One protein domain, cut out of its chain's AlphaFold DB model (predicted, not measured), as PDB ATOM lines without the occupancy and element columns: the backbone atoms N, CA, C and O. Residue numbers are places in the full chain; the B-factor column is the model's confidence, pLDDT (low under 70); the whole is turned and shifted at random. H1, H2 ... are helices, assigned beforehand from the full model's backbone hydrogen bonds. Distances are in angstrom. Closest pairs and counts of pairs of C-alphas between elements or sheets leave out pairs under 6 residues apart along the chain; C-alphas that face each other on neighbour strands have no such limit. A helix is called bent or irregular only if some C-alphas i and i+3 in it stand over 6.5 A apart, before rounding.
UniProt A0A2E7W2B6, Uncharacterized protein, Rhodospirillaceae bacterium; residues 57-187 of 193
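AT A GLANCE: This is residues 57 to 187 of the 193 residues of an uncharacterized protein of Rhodospirillaceae bacterium (UniProt A0A2E7W2B6). Two clusters of crossed helices sit next to each other along the longest axis: H1, H3 and H4 make one, H2, H5 and H6 the other, and H3 packs on H5 where they join. The bent helix H7 runs along one side, its first arm on H2 and its second close to H3. The printed part has 131 residues with seven named helices, H1 to H7 in chain order, and no named strand: all helix. It is compact, with a radius of gyration of the C-alphas of 14.5 A and spans of 44 by 33 by 21 A.

HOW THE PARTS SIT: H1, residues 58 to 68, touches H4, residues 126 to 134, at a steep tilt of 38 degrees, the same way; the closest C-alphas, of Lys 68 and Ile 132, are 5.9 A apart. H2, residues 82 to 95, and H3, residues 99 to 115, touch only at the corner by their link, closest at the C-alphas of Glu 93 and Leu 99, 5.8 A. H3 touches H1 with residues 108 to 112 alone, closest at the C-alphas of Ala 108 and Ile 67, 6.0 A. H3 and H4 touch, about perpendicular at 84 degrees, with the C-alphas of Ser 104 and Cys 129 closest at 5.3 A. H5, residues 138 to 148, touches H2, closest at the C-alphas of Asp 139 and Ala 85, 5.3 A. Residues 100 to 107 of H3 alone touch H5, closest at the C-alphas of Val 103 and Leu 145, 6.4 A. H6, residues 153 to 161, touches H2, closest at the C-alphas of Ala 160 and Phe 88, 4.5 A, and H5, closest at those of Pro 153 and Val 143, 5.3 A. H7, residues 164 to 187, was assigned as one helix by its hydrogen bonds but is bent: C-alphas 177 and 180 are 8.3 A apart. Its arm H7a, residues 164 to 177, touches residues 92 to 95 of H2 alone, closest at the C-alphas of Met 168 and Leu 95, 6.5 A. H7b, residues 180 to 187, is close to H3 but not clearly touching, with the C-alphas of Tyr 182 and Tyr 102 at 6.7 A. Every O i to N i+4 pair is within hydrogen-bond range in H1, H2, H3, H4, H5 and H7b, against 9 of 10 in H7a and 2 of 5 in H6, where 4 of 6 O i to N i+3 pairs are.

IN THESE COORDINATES: H1 begins at C-alpha 58 (151.101, 175.275, 137.978). H2 is 20.0 A long, H3 24.1 A and H7a 21.3 A. H6 and H7a are irregular: C-alphas 154 and 157 are 7.1 A apart, 174 and 177 7.0 A. H7b ends at C-alpha 187 (170.367, 165.221, 117.578).

THE WHOLE: The C-alphas farthest apart, of Pro 58 and Gly 163, are 45.1 A apart. The printed part has no cut. The link from H1 to H2 is long, 13 residues. Residues 113 to 118 stand free, of which 113 to 115 belong to H3. The pLDDT is under 70 at residues 57 to 58, 116 to 122 and 187.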
ATOM      1  N   ASN A  57     151.269 176.124 133.620       65.62
ATOM      2  CA  ASN A  57     151.101 174.802 134.154       65.62
ATOM      3  C   ASN A  57     151.602 174.887 135.597       65.62
ATOM      4  O   ASN A  57     152.807 174.760 135.819       65.62
ATOM      5  N   PRO A  58     150.707 175.111 136.580       69.62
ATOM      6  CA  PRO A  58     151.101 175.275 137.978       69.62
ATOM      7  C   PRO A  58     151.930 174.095 138.495       69.62
ATOM      8  O   PRO A  58     152.741 174.249 139.401       69.62
ATOM      9  N   ILE A  59     151.751 172.912 137.896       75.19
ATOM     10  CA  ILE A  59     152.538 171.722 138.208       75.19
ATOM     11  C   ILE A  59     153.987 171.908 137.742       75.19
ATOM     12  O   ILE A  59     154.899 171.625 138.514       75.19
ATOM     13  N   LEU A  60     154.217 172.412 136.523       77.56
ATOM     14  CA  LEU A  60     155.566 172.699 136.024       77.56
ATOM     15  C   LEU A  60     156.243 173.809 136.829       77.56
ATOM     16  O   LEU A  60     157.413 173.660 137.160       77.56
ATOM     17  N   ASP A  61     155.521 174.862 137.210       81.56
ATOM     18  CA  ASP A  61     156.085 175.937 138.038       81.56
ATOM     19  C   ASP A  61     156.554 175.411 139.401       81.56
ATOM     20  O   ASP A  61     157.670 175.697 139.838       81.56
ATOM     21  N   VAL A  62     155.741 174.566 140.048       84.12
ATOM     22  CA  VAL A  62     156.118 173.892 141.300       84.12
ATOM     23  C   VAL A  62     157.308 172.955 141.083       84.12
ATOM     24  O   VAL A  62     158.221 172.923 141.908       84.12
ATOM     25  N   ILE A  63     157.342 172.208 139.976       86.56
ATOM     26  CA  ILE A  63     158.469 171.331 139.638       86.56
ATOM     27  C   ILE A  63     159.754 172.143 139.463       86.56
ATOM     28  O   ILE A  63     160.762 171.804 140.074       86.56
ATOM     29  N   TYR A  64     159.729 173.227 138.689       88.88
ATOM     30  CA  TYR A  64     160.890 174.088 138.470       88.88
ATOM     31  C   TYR A  64     161.374 174.750 139.760       88.88
ATOM     32  O   TYR A  64     162.578 174.755 140.028       88.88
ATOM     33  N   ALA A  65     160.456 175.237 140.598       90.56
ATOM     34  CA  ALA A  65     160.794 175.778 141.912       90.56
ATOM     35  C   ALA A  65     161.493 174.730 142.793       90.56
ATOM     36  O   ALA A  65     162.494 175.029 143.442       90.56
ATOM     37  N   ASN A  66     161.017 173.485 142.763       91.88
ATOM     38  CA  ASN A  66     161.607 172.391 143.526       91.88
ATOM     39  C   ASN A  66     162.960 171.921 142.963       91.88
ATOM     40  O   ASN A  66     163.873 171.629 143.735       91.88
ATOM     41  N   ILE A  67     163.127 171.894 141.634       92.69
ATOM     42  CA  ILE A  67     164.416 171.613 140.982       92.69
ATOM     43  C   ILE A  67     165.453 172.650 141.415       92.69
ATOM     44  O   ILE A  67     166.576 172.275 141.758       92.69
ATOM     45  N   LYS A  68     165.076 173.937 141.448       93.69
ATOM     46  CA  LYS A  68     165.961 175.047 141.827       93.69
ATOM     47  C   LYS A  68     166.561 174.872 143.223       93.69
ATOM     48  O   LYS A  68     167.709 175.222 143.434       93.69
ATOM     49  N   VAL A  69     165.827 174.281 144.164       93.56
ATOM     50  CA  VAL A  69     166.308 174.047 145.541       93.56
ATOM     51  C   VAL A  69     166.758 172.603 145.799       93.56
ATOM     52  O   VAL A  69     166.947 172.204 146.949       93.56
ATOM     53  N   SER A  70     166.918 171.800 144.745       93.25
ATOM     54  CA  SER A  70     167.255 170.379 144.860       93.25
ATOM     55  C   SER A  70     168.680 170.124 145.368       93.25
ATOM     56  O   SER A  70     169.564 170.983 145.352       93.25
ATOM     57  N   SER A  71     168.931 168.883 145.793       91.75
ATOM     58  CA  SER A  71     170.242 168.411 146.264       91.75
ATOM     59  C   SER A  71     171.353 168.519 145.207       91.75
ATOM     60  O   SER A  71     172.531 168.636 145.572       91.75
ATOM     61  N   PHE A  72     171.005 168.538 143.915       91.31
ATOM     62  CA  PHE A  72     171.949 168.766 142.817       91.31
ATOM     63  C   PHE A  72     172.671 170.109 142.984       91.31
ATOM     64  O   PHE A  72     173.904 170.140 142.969       91.31
ATOM     65  N   TYR A  73     171.928 171.171 143.305       94.56
ATOM     66  CA  TYR A  73     172.444 172.528 143.522       94.56
ATOM     67  C   TYR A  73     172.954 172.786 144.952       94.56
ATOM     68  O   TYR A  73     173.293 173.909 145.317       94.56
ATOM     69  N   ASN A  74     173.067 171.755 145.795       91.75
ATOM     70  CA  ASN A  74     173.658 171.921 147.121       91.75
ATOM     71  C   ASN A  74     175.197 171.932 147.056       91.75
ATOM     72  O   ASN A  74     175.820 170.880 146.869       91.75
ATOM     73  N   ALA A  75     175.796 173.106 147.270       88.44
ATOM     74  CA  ALA A  75     177.246 173.314 147.298       88.44
ATOM     75  C   ALA A  75     177.841 173.519 148.704       88.44
ATOM     76  O   ALA A  75     179.041 173.736 148.818       88.44
ATOM     77  N   LYS A  76     177.050 173.420 149.785       86.06
ATOM     78  CA  LYS A  76     177.450 173.848 151.148       86.06
ATOM     79  C   LYS A  76     178.765 173.250 151.670       86.06
ATOM     80  O   LYS A  76     179.417 173.861 152.512       86.06
ATOM     81  N   ASN A  77     179.151 172.074 151.179       87.00
ATOM     82  CA  ASN A  77     180.351 171.358 151.617       87.00
ATOM     83  C   ASN A  77     181.575 171.593 150.718       87.00
ATOM     84  O   ASN A  77     182.644 171.053 150.993       87.00
ATOM     85  N   PHE A  78     181.439 172.375 149.648       89.50
ATOM     86  CA  PHE A  78     182.497 172.610 148.675       89.50
ATOM     87  C   PHE A  78     182.911 174.077 148.715       89.50
ATOM     88  O   PHE A  78     182.086 174.975 148.591       89.50
ATOM     89  N   ARG A  79     184.208 174.324 148.900       88.62
ATOM     90  CA  ARG A  79     184.790 175.669 148.840       88.62
ATOM     91  C   ARG A  79     185.571 175.797 147.543       88.62
ATOM     92  O   ARG A  79     186.757 175.482 147.504       88.62
ATOM     93  N   ILE A  80     184.884 176.207 146.483       92.81
ATOM     94  CA  ILE A  80     185.488 176.438 145.169       92.81
ATOM     95  C   ILE A  80     185.692 177.950 145.016       92.81
ATOM     96  O   ILE A  80     184.727 178.697 145.181       92.81
ATOM     97  N   PRO A  81     186.913 178.432 144.724       94.56
ATOM     98  CA  PRO A  81     187.132 179.842 144.430       94.56
ATOM     99  C   PRO A  81     186.297 180.284 143.227       94.56
ATOM    100  O   PRO A  81     186.264 179.590 142.210       94.56
ATOM    101  N   LEU A  82     185.672 181.462 143.322       94.62
ATOM    102  CA  LEU A  82     184.787 182.000 142.284       94.62
ATOM    103  C   LEU A  82     185.453 182.013 140.897       94.62
ATOM    104  O   LEU A  82     184.900 181.472 139.947       94.62
ATOM    105  N   ALA A  83     186.686 182.522 140.812       95.62
ATOM    106  CA  ALA A  83     187.438 182.584 139.559       95.62
ATOM    107  C   ALA A  83     187.697 181.196 138.946       95.62
ATOM    108  O   ALA A  83     187.618 181.021 137.731       95.62
ATOM    109  N   SER A  84     187.974 180.185 139.777       96.25
ATOM    110  CA  SER A  84     188.163 178.810 139.307       96.25
ATOM    111  C   SER A  84     186.855 178.208 138.796       96.25
ATOM    112  O   SER A  84     186.865 177.519 137.779       96.25
ATOM    113  N   ALA A  85     185.737 178.486 139.470       96.62
ATOM    114  CA  ALA A  85     184.411 178.040 139.057       96.62
ATOM    115  C   ALA A  85     183.999 178.646 137.704       96.62
ATOM    116  O   ALA A  85     183.621 177.923 136.785       96.62
ATOM    117  N   GLU A  86     184.142 179.962 137.540       96.56
ATOM    118  CA  GLU A  86     183.838 180.665 136.286       96.56
ATOM    119  C   GLU A  86     184.718 180.184 135.128       96.56
ATOM    120  O   GLU A  86     184.214 179.882 134.041       96.56
ATOM    121  N   LYS A  87     186.027 180.045 135.376       96.75
ATOM    122  CA  LYS A  87     186.976 179.516 134.392       96.75
ATOM    123  C   LYS A  87     186.607 178.094 133.983       96.75
ATOM    124  O   LYS A  87     186.588 177.792 132.795       96.75
ATOM    125  N   PHE A  88     186.289 177.228 134.942       97.12
ATOM    126  CA  PHE A  88     185.881 175.856 134.665       97.12
ATOM    127  C   PHE A  88     184.612 175.797 133.803       97.12
ATOM    128  O   PHE A  88     184.639 175.169 132.748       97.12
ATOM    129  N   LEU A  89     183.544 176.504 134.187       96.25
ATOM    130  CA  LEU A  89     182.276 176.528 133.441       96.25
ATOM    131  C   LEU A  89     182.453 177.036 132.007       96.25
ATOM    132  O   LEU A  89     181.971 176.407 131.067       96.25
ATOM    133  N   THR A  90     183.190 178.135 131.838       94.81
ATOM    134  CA  THR A  90     183.465 178.723 130.518       94.81
ATOM    135  C   THR A  90     184.194 177.726 129.619       94.81
ATOM    136  O   THR A  90     183.842 177.539 128.452       94.81
ATOM    137  N   ARG A  91     185.197 177.034 130.169       95.88
ATOM    138  CA  ARG A  91     185.973 176.036 129.428       95.88
ATOM    139  C   ARG A  91     185.156 174.792 129.093       95.88
ATOM    140  O   ARG A  91     185.295 174.281 127.988       95.88
ATOM    141  N   CYS A  92     184.299 174.328 130.001       94.44
ATOM    142  CA  CYS A  92     183.377 173.219 129.751       94.44
ATOM    143  C   CYS A  92     182.485 173.488 128.534       94.44
ATOM    144  O   CYS A  92     182.431 172.652 127.635       94.44
ATOM    145  N   GLU A  93     181.842 174.656 128.486       89.88
ATOM    146  CA  GLU A  93     180.953 175.029 127.376       89.88
ATOM    147  C   GLU A  93     181.723 175.219 126.058       89.88
ATOM    148  O   GLU A  93     181.244 174.835 124.995       89.88
ATOM    149  N   THR A  94     182.948 175.756 126.123       91.88
ATOM    150  CA  THR A  94     183.800 175.943 124.933       91.88
ATOM    151  C   THR A  94     184.260 174.609 124.339       91.88
ATOM    152  O   THR A  94     184.288 174.448 123.121       91.88
ATOM    153  N   LEU A  95     184.642 173.647 125.186       94.06
ATOM    154  CA  LEU A  95     185.192 172.363 124.742       94.06
ATOM    155  C   LEU A  95     184.117 171.390 124.256       94.06
ATOM    156  O   LEU A  95     184.383 170.586 123.363       94.06
ATOM    157  N   ILE A  96     182.930 171.420 124.864       90.44
ATOM    158  CA  ILE A  96     181.827 170.523 124.522       90.44
ATOM    159  C   ILE A  96     180.571 171.369 124.300       90.44
ATOM    160  O   ILE A  96     179.915 171.768 125.266       90.44
ATOM    161  N   PRO A  97     180.197 171.613 123.032       85.31
ATOM    162  CA  PRO A  97     178.995 172.368 122.707       85.31
ATOM    163  C   PRO A  97     177.743 171.771 123.361       85.31
ATOM    164  O   PRO A  97     177.558 170.552 123.384       85.31
ATOM    165  N   ASN A  98     176.843 172.624 123.847       86.12
ATOM    166  CA  ASN A  98     175.587 172.237 124.506       86.12
ATOM    167  C   ASN A  98     175.762 171.432 125.805       86.12
ATOM    168  O   ASN A  98     174.799 170.809 126.264       86.12
ATOM    169  N   LEU A  99     176.963 171.393 126.393       91.50
ATOM    170  CA  LEU A  99     177.196 170.638 127.619       91.50
ATOM    171  C   LEU A  99     176.353 171.185 128.767       91.50
ATOM    172  O   LEU A  99     175.701 170.405 129.460       91.50
ATOM    173  N   ILE A 100     176.339 172.503 128.967       93.50
ATOM    174  CA  ILE A 100     175.584 173.093 130.073       93.50
ATOM    175  C   ILE A 100     174.073 172.938 129.845       93.50
ATOM    176  O   ILE A 100     173.349 172.601 130.783       93.50
ATOM    177  N   ASP A 101     173.586 173.084 128.609       89.50
ATOM    178  CA  ASP A 101     172.171 172.842 128.292       89.50
ATOM    179  C   ASP A 101     171.774 171.401 128.604       89.50
ATOM    180  O   ASP A 101     170.760 171.155 129.264       89.50
ATOM    181  N   TYR A 102     172.606 170.446 128.189       91.81
ATOM    182  CA  TYR A 102     172.395 169.038 128.480       91.81
ATOM    183  C   TYR A 102     172.400 168.763 129.985       91.81
ATOM    184  O   TYR A 102     171.468 168.145 130.492       91.81
ATOM    185  N   VAL A 103     173.412 169.244 130.709       94.69
ATOM    186  CA  VAL A 103     173.548 169.052 132.158       94.69
ATOM    187  C   VAL A 103     172.357 169.650 132.901       94.69
ATOM    188  O   VAL A 103     171.798 169.000 133.783       94.69
ATOM    189  N   SER A 104     171.921 170.854 132.526       94.75
ATOM    190  CA  SER A 104     170.768 171.509 133.148       94.75
ATOM    191  C   SER A 104     169.480 170.696 132.967       94.75
ATOM    192  O   SER A 104     168.723 170.495 133.923       94.75
ATOM    193  N   TYR A 105     169.261 170.151 131.767       91.56
ATOM    194  CA  TYR A 105     168.131 169.277 131.464       91.56
ATOM    195  C   TYR A 105     168.244 167.926 132.183       91.56
ATOM    196  O   TYR A 105     167.263 167.437 132.745       91.56
ATOM    197  N   PHE A 106     169.439 167.339 132.213       92.81
ATOM    198  CA  PHE A 106     169.723 166.076 132.886       92.81
ATOM    199  C   PHE A 106     169.462 166.165 134.393       92.81
ATOM    200  O   PHE A 106     168.818 165.277 134.950       92.81
ATOM    201  N   ILE A 107     169.885 167.250 135.049       94.31
ATOM    202  CA  ILE A 107     169.607 167.507 136.469       94.31
ATOM    203  C   ILE A 107     168.098 167.568 136.713       94.31
ATOM    204  O   ILE A 107     167.579 166.882 137.594       94.31
ATOM    205  N   ALA A 108     167.377 168.352 135.910       91.50
ATOM    206  CA  ALA A 108     165.931 168.497 136.038       91.50
ATOM    207  C   ALA A 108     165.196 167.160 135.835       91.50
ATOM    208  O   ALA A 108     164.298 166.812 136.603       91.50
ATOM    209  N   ARG A 109     165.611 166.373 134.838       88.81
ATOM    210  CA  ARG A 109     165.060 165.041 134.571       88.81
ATOM    211  C   ARG A 109     165.370 164.062 135.704       88.81
ATOM    212  O   ARG A 109     164.474 163.341 136.134       88.81
ATOM    213  N   SER A 110     166.603 164.059 136.205       89.62
ATOM    214  CA  SER A 110     167.033 163.196 137.312       89.62
ATOM    215  C   SER A 110     166.238 163.493 138.579       89.62
ATOM    216  O   SER A 110     165.696 162.576 139.187       89.62
ATOM    217  N   TYR A 111     166.036 164.773 138.898       91.12
ATOM    218  CA  TYR A 111     165.187 165.195 140.010       91.12
ATOM    219  C   TYR A 111     163.751 164.648 139.905       91.12
ATOM    220  O   TYR A 111     163.185 164.152 140.881       91.12
ATOM    221  N   ILE A 112     163.148 164.710 138.714       86.38
ATOM    222  CA  ILE A 112     161.794 164.189 138.475       86.38
ATOM    223  C   ILE A 112     161.734 162.664 138.644       86.38
ATOM    224  O   ILE A 112     160.756 162.141 139.186       86.38
ATOM    225  N   ILE A 113     162.757 161.949 138.170       85.56
ATOM    226  CA  ILE A 113     162.857 160.491 138.313       85.56
ATOM    227  C   ILE A 113     162.983 160.121 139.797       85.56
ATOM    228  O   ILE A 113     162.251 159.254 140.269       85.56
ATOM    229  N   GLU A 114     163.848 160.811 140.543       85.62
ATOM    230  CA  GLU A 114     164.093 160.557 141.968       85.62
ATOM    231  C   GLU A 114     162.866 160.827 142.847       85.62
ATOM    232  O   GLU A 114     162.615 160.107 143.812       85.62
ATOM    233  N   THR A 115     162.077 161.853 142.522       81.62
ATOM    234  CA  THR A 115     160.945 162.294 143.359       81.62
ATOM    235  C   THR A 115     159.618 161.596 143.050       81.62
ATOM    236  O   THR A 115     158.638 161.799 143.768       81.62
ATOM    237  N   ASN A 116     159.594 160.744 142.022       66.25
ATOM    238  CA  ASN A 116     158.567 159.740 141.727       66.25
ATOM    239  C   ASN A 116     157.098 160.216 141.826       66.25
ATOM    240  O   ASN A 116     156.241 159.548 142.407       66.25
ATOM    241  N   ARG A 117     156.777 161.374 141.233       54.91
ATOM    242  CA  ARG A 117     155.391 161.852 141.070       54.91
ATOM    243  C   ARG A 117     154.973 161.789 139.597       54.91
ATOM    244  O   ARG A 117     155.193 162.740 138.860       54.91
ATOM    245  N   ASN A 118     154.357 160.680 139.173       53.91
ATOM    246  CA  ASN A 118     153.594 160.554 137.912       53.91
ATOM    247  C   ASN A 118     154.305 161.077 136.639       53.91
ATOM    248  O   ASN A 118     153.712 161.751 135.799       53.91
ATOM    249  N   SER A 119     155.594 160.776 136.503       52.19
ATOM    250  CA  SER A 119     156.556 161.547 135.709       52.19
ATOM    251  C   SER A 119     156.786 161.103 134.262       52.19
ATOM    252  O   SER A 119     157.536 161.763 133.545       52.19
ATOM    253  N   GLN A 120     156.149 160.026 133.791       52.19
ATOM    254  CA  GLN A 120     156.467 159.456 132.472       52.19
ATOM    255  C   GLN A 120     156.143 160.375 131.279       52.19
ATOM    256  O   GLN A 120     156.679 160.146 130.201       52.19
ATOM    257  N   ASN A 121     155.361 161.448 131.471       56.28
ATOM    258  CA  ASN A 121     154.964 162.375 130.401       56.28
ATOM    259  C   ASN A 121     155.264 163.859 130.694       56.28
ATOM    260  O   ASN A 121     154.728 164.735 130.015       56.28
ATOM    261  N   ILE A 122     156.088 164.178 131.700       66.62
ATOM    262  CA  ILE A 122     156.426 165.578 131.994       66.62
ATOM    263  C   ILE A 122     157.461 166.062 130.976       66.62
ATOM    264  O   ILE A 122     158.631 165.683 131.026       66.62
ATOM    265  N   LEU A 123     157.018 166.907 130.046       70.94
ATOM    266  CA  LEU A 123     157.887 167.571 129.078       70.94
ATOM    267  C   LEU A 123     158.525 168.804 129.726       70.94
ATOM    268  O   LEU A 123     157.853 169.798 130.000       70.94
ATOM    269  N   LEU A 124     159.828 168.713 129.991       77.19
ATOM    270  CA  LEU A 124     160.634 169.805 130.525       77.19
ATOM    271  C   LEU A 124     161.112 170.741 129.409       77.19
ATOM    272  O   LEU A 124     161.562 170.298 128.355       77.19
ATOM    273  N   SER A 125     161.081 172.042 129.681       78.94
ATOM    274  CA  SER A 125     161.655 173.075 128.819       78.94
ATOM    275  C   SER A 125     163.168 173.101 128.978       78.94
ATOM    276  O   SER A 125     163.659 173.385 130.071       78.94
ATOM    277  N   LYS A 126     163.914 172.904 127.884       81.50
ATOM    278  CA  LYS A 126     165.379 173.049 127.897       81.50
ATOM    279  C   LYS A 126     165.790 174.451 128.358       81.50
ATOM    280  O   LYS A 126     166.684 174.585 129.183       81.50
ATOM    281  N   PHE A 127     165.067 175.473 127.899       79.44
ATOM    282  CA  PHE A 127     165.308 176.861 128.281       79.44
ATOM    283  C   PHE A 127     165.086 177.113 129.776       79.44
ATOM    284  O   PHE A 127     165.964 177.662 130.432       79.44
ATOM    285  N   LYS A 128     163.956 176.673 130.357       82.50
ATOM    286  CA  LYS A 128     163.733 176.848 131.808       82.50
ATOM    287  C   LYS A 128     164.743 176.057 132.632       82.50
ATOM    288  O   LYS A 128     165.197 176.558 133.655       82.50
ATOM    289  N   CYS A 129     165.133 174.860 132.190       88.69
ATOM    290  CA  CYS A 129     166.218 174.110 132.821       88.69
ATOM    291  C   CYS A 129     167.530 174.909 132.812       88.69
ATOM    292  O   CYS A 129     168.146 175.055 133.869       88.69
ATOM    293  N   ARG A 130     167.911 175.487 131.663       90.56
ATOM    294  CA  ARG A 130     169.102 176.338 131.546       90.56
ATOM    295  C   ARG A 130     168.997 177.588 132.417       90.56
ATOM    296  O   ARG A 130     169.941 177.893 133.132       90.56
ATOM    297  N   GLN A 131     167.847 178.258 132.429       87.75
ATOM    298  CA  GLN A 131     167.602 179.432 133.268       87.75
ATOM    299  C   GLN A 131     167.770 179.105 134.758       87.75
ATOM    300  O   GLN A 131     168.476 179.810 135.466       87.75
ATOM    301  N   ILE A 132     167.187 177.998 135.232       93.69
ATOM    302  CA  ILE A 132     167.357 177.549 136.622       93.69
ATOM    303  C   ILE A 132     168.825 177.276 136.928       93.69
ATOM    304  O   ILE A 132     169.285 177.625 138.010       93.69
ATOM    305  N   PHE A 133     169.557 176.653 136.004       95.69
ATOM    306  CA  PHE A 133     170.988 176.438 136.179       95.69
ATOM    307  C   PHE A 133     171.724 177.778 136.305       95.69
ATOM    308  O   PHE A 133     172.463 177.965 137.267       95.69
ATOM    309  N   GLU A 134     171.475 178.728 135.401       94.12
ATOM    310  CA  GLU A 134     172.152 180.032 135.365       94.12
ATOM    311  C   GLU A 134     171.827 180.957 136.540       94.12
ATOM    312  O   GLU A 134     172.702 181.714 136.957       94.12
ATOM    313  N   ASP A 135     170.629 180.845 137.121       94.75
ATOM    314  CA  ASP A 135     170.192 181.591 138.310       94.75
ATOM    315  C   ASP A 135     171.054 181.316 139.563       94.75
ATOM    316  O   ASP A 135     170.915 182.003 140.579       94.75
ATOM    317  N   HIS A 136     171.909 180.290 139.530       96.56
ATOM    318  CA  HIS A 136     172.802 179.943 140.629       96.56
ATOM    319  C   HIS A 136     174.177 180.607 140.507       96.56
ATOM    320  O   HIS A 136     174.693 180.874 139.419       96.56
ATOM    321  N   ALA A 137     174.823 180.800 141.660       95.94
ATOM    322  CA  ALA A 137     176.199 181.274 141.725       95.94
ATOM    323  C   ALA A 137     177.173 180.295 141.019       95.94
ATOM    324  O   ALA A 137     176.907 179.087 140.970       95.94
ATOM    325  N   PRO A 138     178.301 180.771 140.453       96.38
ATOM    326  CA  PRO A 138     179.204 179.929 139.661       96.38
ATOM    327  C   PRO A 138     179.763 178.706 140.397       96.38
ATOM    328  O   PRO A 138     179.928 177.645 139.793       96.38
ATOM    329  N   ASP A 139     180.023 178.811 141.699       95.62
ATOM    330  CA  ASP A 139     180.458 177.693 142.540       95.62
ATOM    331  C   ASP A 139     179.387 176.593 142.599       95.62
ATOM    332  O   ASP A 139     179.685 175.420 142.367       95.62
ATOM    333  N   VAL A 140     178.123 176.974 142.794       96.94
ATOM    334  CA  VAL A 140     176.979 176.056 142.785       96.94
ATOM    335  C   VAL A 140     176.807 175.396 141.418       96.94
ATOM    336  O   VAL A 140     176.667 174.173 141.346       96.94
ATOM    337  N   LYS A 141     176.877 176.178 140.334       96.88
ATOM    338  CA  LYS A 141     176.806 175.678 138.949       96.88
ATOM    339  C   LYS A 141     177.903 174.654 138.664       96.88
ATOM    340  O   LYS A 141     177.633 173.586 138.116       96.88
ATOM    341  N   SER A 142     179.127 174.939 139.104       96.81
ATOM    342  CA  SER A 142     180.276 174.049 138.918       96.81
ATOM    343  C   SER A 142     180.118 172.742 139.695       96.81
ATOM    344  O   SER A 142     180.376 171.671 139.149       96.81
ATOM    345  N   VAL A 143     179.641 172.802 140.945       96.56
ATOM    346  CA  VAL A 143     179.327 171.605 141.746       96.56
ATOM    347  C   VAL A 143     178.231 170.774 141.080       96.56
ATOM    348  O   VAL A 143     178.356 169.551 141.016       96.56
ATOM    349  N   ALA A 144     177.164 171.415 140.599       96.56
ATOM    350  CA  ALA A 144     176.049 170.738 139.948       96.56
ATOM    351  C   ALA A 144     176.500 170.014 138.669       96.56
ATOM    352  O   ALA A 144     176.184 168.835 138.494       96.56
ATOM    353  N   LEU A 145     177.313 170.673 137.837       96.12
ATOM    354  CA  LEU A 145     177.948 170.058 136.669       96.12
ATOM    355  C   LEU A 145     178.834 168.883 137.067       96.12
ATOM    356  O   LEU A 145     178.715 167.804 136.491       96.12
ATOM    357  N   GLY A 146     179.682 169.073 138.082       94.88
ATOM    358  CA  GLY A 146     180.558 168.023 138.581       94.88
ATOM    359  C   GLY A 146     179.766 166.779 138.979       94.88
ATOM    360  O   GLY A 146     180.025 165.697 138.466       94.88
ATOM    361  N   LYS A 147     178.724 166.937 139.799       93.81
ATOM    362  CA  LYS A 147     177.837 165.830 140.191       93.81
ATOM    363  C   LYS A 147     177.170 165.158 138.989       93.81
ATOM    364  O   LYS A 147     177.165 163.933 138.927       93.81
ATOM    365  N   ALA A 148     176.634 165.937 138.048       93.62
ATOM    366  CA  ALA A 148     175.954 165.408 136.864       93.62
ATOM    367  C   ALA A 148     176.880 164.567 135.971       93.62
ATOM    368  O   ALA A 148     176.439 163.585 135.386       93.62
ATOM    369  N   LEU A 149     178.164 164.926 135.900       93.19
ATOM    370  CA  LEU A 149     179.189 164.204 135.140       93.19
ATOM    371  C   LEU A 149     179.999 163.217 135.996       93.19
ATOM    372  O   LEU A 149     181.031 162.720 135.549       93.19
ATOM    373  N   ASN A 150     179.573 162.954 137.236       92.88
ATOM    374  CA  ASN A 150     180.287 162.109 138.196       92.88
ATOM    375  C   ASN A 150     181.761 162.528 138.434       92.88
ATOM    376  O   ASN A 150     182.649 161.707 138.667       92.88
ATOM    377  N   ILE A 151     182.028 163.831 138.373       93.62
ATOM    378  CA  ILE A 151     183.298 164.474 138.707       93.62
ATOM    379  C   ILE A 151     183.235 164.932 140.165       93.62
ATOM    380  O   ILE A 151     182.315 165.642 140.577       93.62
ATOM    381  N   ASN A 152     184.249 164.572 140.954       92.44
ATOM    382  CA  ASN A 152     184.349 165.023 142.339       92.44
ATOM    383  C   ASN A 152     184.469 166.563 142.393       92.44
ATOM    384  O   ASN A 152     185.458 167.098 141.881       92.44
ATOM    385  N   PRO A 153     183.540 167.289 143.050       91.88
ATOM    386  CA  PRO A 153     183.570 168.750 143.052       91.88
ATOM    387  C   PRO A 153     184.816 169.365 143.707       91.88
ATOM    388  O   PRO A 153     185.178 170.495 143.391       91.88
ATOM    389  N   LEU A 154     185.530 168.624 144.563       91.50
ATOM    390  CA  LEU A 154     186.814 169.067 145.125       91.50
ATOM    391  C   LEU A 154     187.922 169.190 144.068       91.50
ATOM    392  O   LEU A 154     188.915 169.874 144.301       91.50
ATOM    393  N   MET A 155     187.768 168.549 142.907       94.25
ATOM    394  CA  MET A 155     188.744 168.616 141.819       94.25
ATOM    395  C   MET A 155     188.537 169.818 140.899       94.25
ATOM    396  O   MET A 155     189.418 170.098 140.093       94.25
ATOM    397  N   ILE A 156     187.418 170.543 141.007       93.81
ATOM    398  CA  ILE A 156     187.046 171.605 140.058       93.81
ATOM    399  C   ILE A 156     188.132 172.680 139.946       93.81
ATOM    400  O   ILE A 156     188.491 173.055 138.833       93.81
ATOM    401  N   SER A 157     188.728 173.110 141.062       94.19
ATOM    402  CA  SER A 157     189.822 174.092 141.036       94.19
ATOM    403  C   SER A 157     191.034 173.602 140.241       94.19
ATOM    404  O   SER A 157     191.633 174.371 139.500       94.19
ATOM    405  N   ASN A 158     191.364 172.311 140.339       94.44
ATOM    406  CA  ASN A 158     192.470 171.714 139.588       94.44
ATOM    407  C   ASN A 158     192.101 171.520 138.110       94.44
ATOM    408  O   ASN A 158     192.929 171.727 137.228       94.44
ATOM    409  N   LEU A 159     190.850 171.147 137.825       94.88
ATOM    410  CA  LEU A 159     190.340 170.981 136.463       94.88
ATOM    411  C   LEU A 159     190.279 172.313 135.706       94.88
ATOM    412  O   LEU A 159     190.529 172.336 134.502       94.88
ATOM    413  N   ALA A 160     190.022 173.423 136.404       94.12
ATOM    414  CA  ALA A 160     190.059 174.767 135.833       94.12
ATOM    415  C   ALA A 160     191.440 175.125 135.251       94.12
ATOM    416  O   ALA A 160     191.512 175.873 134.275       94.12
ATOM    417  N   GLU A 161     192.515 174.550 135.798       94.75
ATOM    418  CA  GLU A 161     193.907 174.770 135.376       94.75
ATOM    419  C   GLU A 161     194.455 173.678 134.446       94.75
ATOM    420  O   GLU A 161     195.541 173.814 133.887       94.75
ATOM    421  N   LEU A 162     193.709 172.592 134.244       93.62
ATOM    422  CA  LEU A 162     194.146 171.469 133.419       93.62
ATOM    423  C   LEU A 162     194.268 171.881 131.944       93.62
ATOM    424  O   LEU A 162     193.458 172.667 131.458       93.62
ATOM    425  N   GLY A 163     195.221 171.330 131.190       94.50
ATOM    426  CA  GLY A 163     195.287 171.544 129.737       94.50
ATOM    427  C   GLY A 163     194.009 171.080 129.018       94.50
ATOM    428  O   GLY A 163     193.299 170.207 129.519       94.50
ATOM    429  N   GLU A 164     193.707 171.650 127.847       93.88
ATOM    430  CA  GLU A 164     192.463 171.376 127.098       93.88
ATOM    431  C   GLU A 164     192.221 169.884 126.859       93.88
ATOM    432  O   GLU A 164     191.157 169.382 127.207       93.88
ATOM    433  N   ASN A 165     193.234 169.155 126.381       93.94
ATOM    434  CA  ASN A 165     193.140 167.710 126.141       93.94
ATOM    435  C   ASN A 165     192.782 166.926 127.413       93.94
ATOM    436  O   ASN A 165     191.992 165.984 127.370       93.94
ATOM    437  N   GLY A 166     193.351 167.323 128.556       94.94
ATOM    438  CA  GLY A 166     193.074 166.679 129.836       94.94
ATOM    439  C   GLY A 166     191.651 166.954 130.310       94.94
ATOM    440  O   GLY A 166     190.953 166.034 130.732       94.94
ATOM    441  N   LEU A 167     191.199 168.206 130.203       96.19
ATOM    442  CA  LEU A 167     189.840 168.583 130.581       96.19
ATOM    443  C   LEU A 167     188.812 167.899 129.674       96.19
ATOM    444  O   LEU A 167     187.863 167.303 130.175       96.19
ATOM    445  N   MET A 168     189.041 167.895 128.362       95.81
ATOM    446  CA  MET A 168     188.175 167.226 127.395       95.81
ATOM    447  C   MET A 168     188.051 165.723 127.683       95.81
ATOM    448  O   MET A 168     186.943 165.191 127.670       95.81
ATOM    449  N   ALA A 169     189.153 165.042 128.015       95.38
ATOM    450  CA  ALA A 169     189.125 163.625 128.378       95.38
ATOM    451  C   ALA A 169     188.287 163.355 129.640       95.38
ATOM    452  O   ALA A 169     187.505 162.404 129.666       95.38
ATOM    453  N   ILE A 170     188.406 164.200 130.669       95.56
ATOM    454  CA  ILE A 170     187.605 164.086 131.898       95.56
ATOM    455  C   ILE A 170     186.117 164.305 131.609       95.56
ATOM    456  O   ILE A 170     185.286 163.533 132.086       95.56
ATOM    457  N   LEU A 171     185.777 165.322 130.815       95.12
ATOM    458  CA  LEU A 171     184.386 165.613 130.474       95.12
ATOM    459  C   LEU A 171     183.770 164.506 129.610       95.12
ATOM    460  O   LEU A 171     182.663 164.058 129.899       95.12
ATOM    461  N   ASN A 172     184.503 164.004 128.611       93.88
ATOM    462  CA  ASN A 172     184.064 162.872 127.795       93.88
ATOM    463  C   ASN A 172     183.825 161.630 128.654       93.88
ATOM    464  O   ASN A 172     182.781 160.998 128.516       93.88
ATOM    465  N   LYS A 173     184.727 161.335 129.597       93.81
ATOM    466  CA  LYS A 173     184.550 160.234 130.550       93.81
ATOM    467  C   LYS A 173     183.295 160.406 131.407       93.81
ATOM    468  O   LYS A 173     182.565 159.444 131.623       93.81
ATOM    469  N   GLY A 174     183.015 161.622 131.873       91.81
ATOM    470  CA  GLY A 174     181.783 161.926 132.606       91.81
ATOM    471  C   GLY A 174     180.514 161.739 131.765       91.81
ATOM    472  O   GLY A 174     179.473 161.346 132.285       91.81
ATOM    473  N   LEU A 175     180.607 161.960 130.451       91.94
ATOM    474  CA  LEU A 175     179.512 161.749 129.505       91.94
ATOM    475  C   LEU A 175     179.357 160.296 129.039       91.94
ATOM    476  O   LEU A 175     178.297 159.973 128.511       91.94
ATOM    477  N   GLU A 176     180.342 159.410 129.222       91.94
ATOM    478  CA  GLU A 176     180.307 158.025 128.708       91.94
ATOM    479  C   GLU A 176     179.028 157.277 129.115       91.94
ATOM    480  O   GLU A 176     178.382 156.649 128.273       91.94
ATOM    481  N   ALA A 177     178.609 157.412 130.379       85.31
ATOM    482  CA  ALA A 177     177.397 156.776 130.905       85.31
ATOM    483  C   ALA A 177     176.103 157.283 130.241       85.31
ATOM    484  O   ALA A 177     175.081 156.594 130.251       85.31
ATOM    485  N   HIS A 178     176.151 158.466 129.633       86.31
ATOM    486  CA  HIS A 178     175.005 159.140 129.041       86.31
ATOM    487  C   HIS A 178     175.211 159.499 127.567       86.31
ATOM    488  O   HIS A 178     174.430 160.268 127.013       86.31
ATOM    489  N   VAL A 179     176.215 158.926 126.895       86.94
ATOM    490  CA  VAL A 179     176.629 159.356 125.550       86.94
ATOM    491  C   VAL A 179     175.486 159.288 124.538       86.94
ATOM    492  O   VAL A 179     175.303 160.210 123.751       86.94
ATOM    493  N   LYS A 180     174.651 158.242 124.606       84.06
ATOM    494  CA  LYS A 180     173.472 158.095 123.740       84.06
ATOM    495  C   LYS A 180     172.416 159.154 124.037       84.06
ATOM    496  O   LYS A 180     171.822 159.696 123.114       84.06
ATOM    497  N   GLU A 181     172.175 159.455 125.312       85.00
ATOM    498  CA  GLU A 181     171.207 160.477 125.714       85.00
ATOM    499  C   GLU A 181     171.686 161.872 125.320       85.00
ATOM    500  O   GLU A 181     170.908 162.637 124.760       85.00
ATOM    501  N   TYR A 182     172.966 162.171 125.533       85.88
ATOM    502  CA  TYR A 182     173.603 163.410 125.108       85.88
ATOM    503  C   TYR A 182     173.567 163.569 123.583       85.88
ATOM    504  O   TYR A 182     173.158 164.615 123.080       85.88
ATOM    505  N   GLN A 183     173.891 162.514 122.828       84.88
ATOM    506  CA  GLN A 183     173.756 162.512 121.371       84.88
ATOM    507  C   GLN A 183     172.309 162.744 120.943       84.88
ATOM    508  O   GLN A 183     172.090 163.574 120.076       84.88
ATOM    509  N   ILE A 184     171.324 162.085 121.567       77.81
ATOM    510  CA  ILE A 184     169.894 162.310 121.294       77.81
ATOM    511  C   ILE A 184     169.475 163.735 121.659       77.81
ATOM    512  O   ILE A 184     168.699 164.363 120.944       77.81
ATOM    513  N   PHE A 185     169.974 164.276 122.765       80.62
ATOM    514  CA  PHE A 185     169.711 165.647 123.181       80.62
ATOM    515  C   PHE A 185     170.224 166.649 122.138       80.62
ATOM    516  O   PHE A 185     169.512 167.611 121.830       80.62
ATOM    517  N   CYS A 186     171.402 166.362 121.572       76.94
ATOM    518  CA  CYS A 186     172.072 167.118 120.513       76.94
ATOM    519  C   CYS A 186     171.618 166.760 119.085       76.94
ATOM    520  O   CYS A 186     172.004 167.450 118.149       76.94
ATOM    521  N   SER A 187     170.866 165.672 118.885       63.72
ATOM    522  CA  SER A 187     170.367 165.221 117.578       63.72
ATOM    523  C   SER A 187     168.865 165.388 117.431       63.72
ATOM    524  O   SER A 187     168.370 165.421 116.320       63.72
TER     525      SER A 187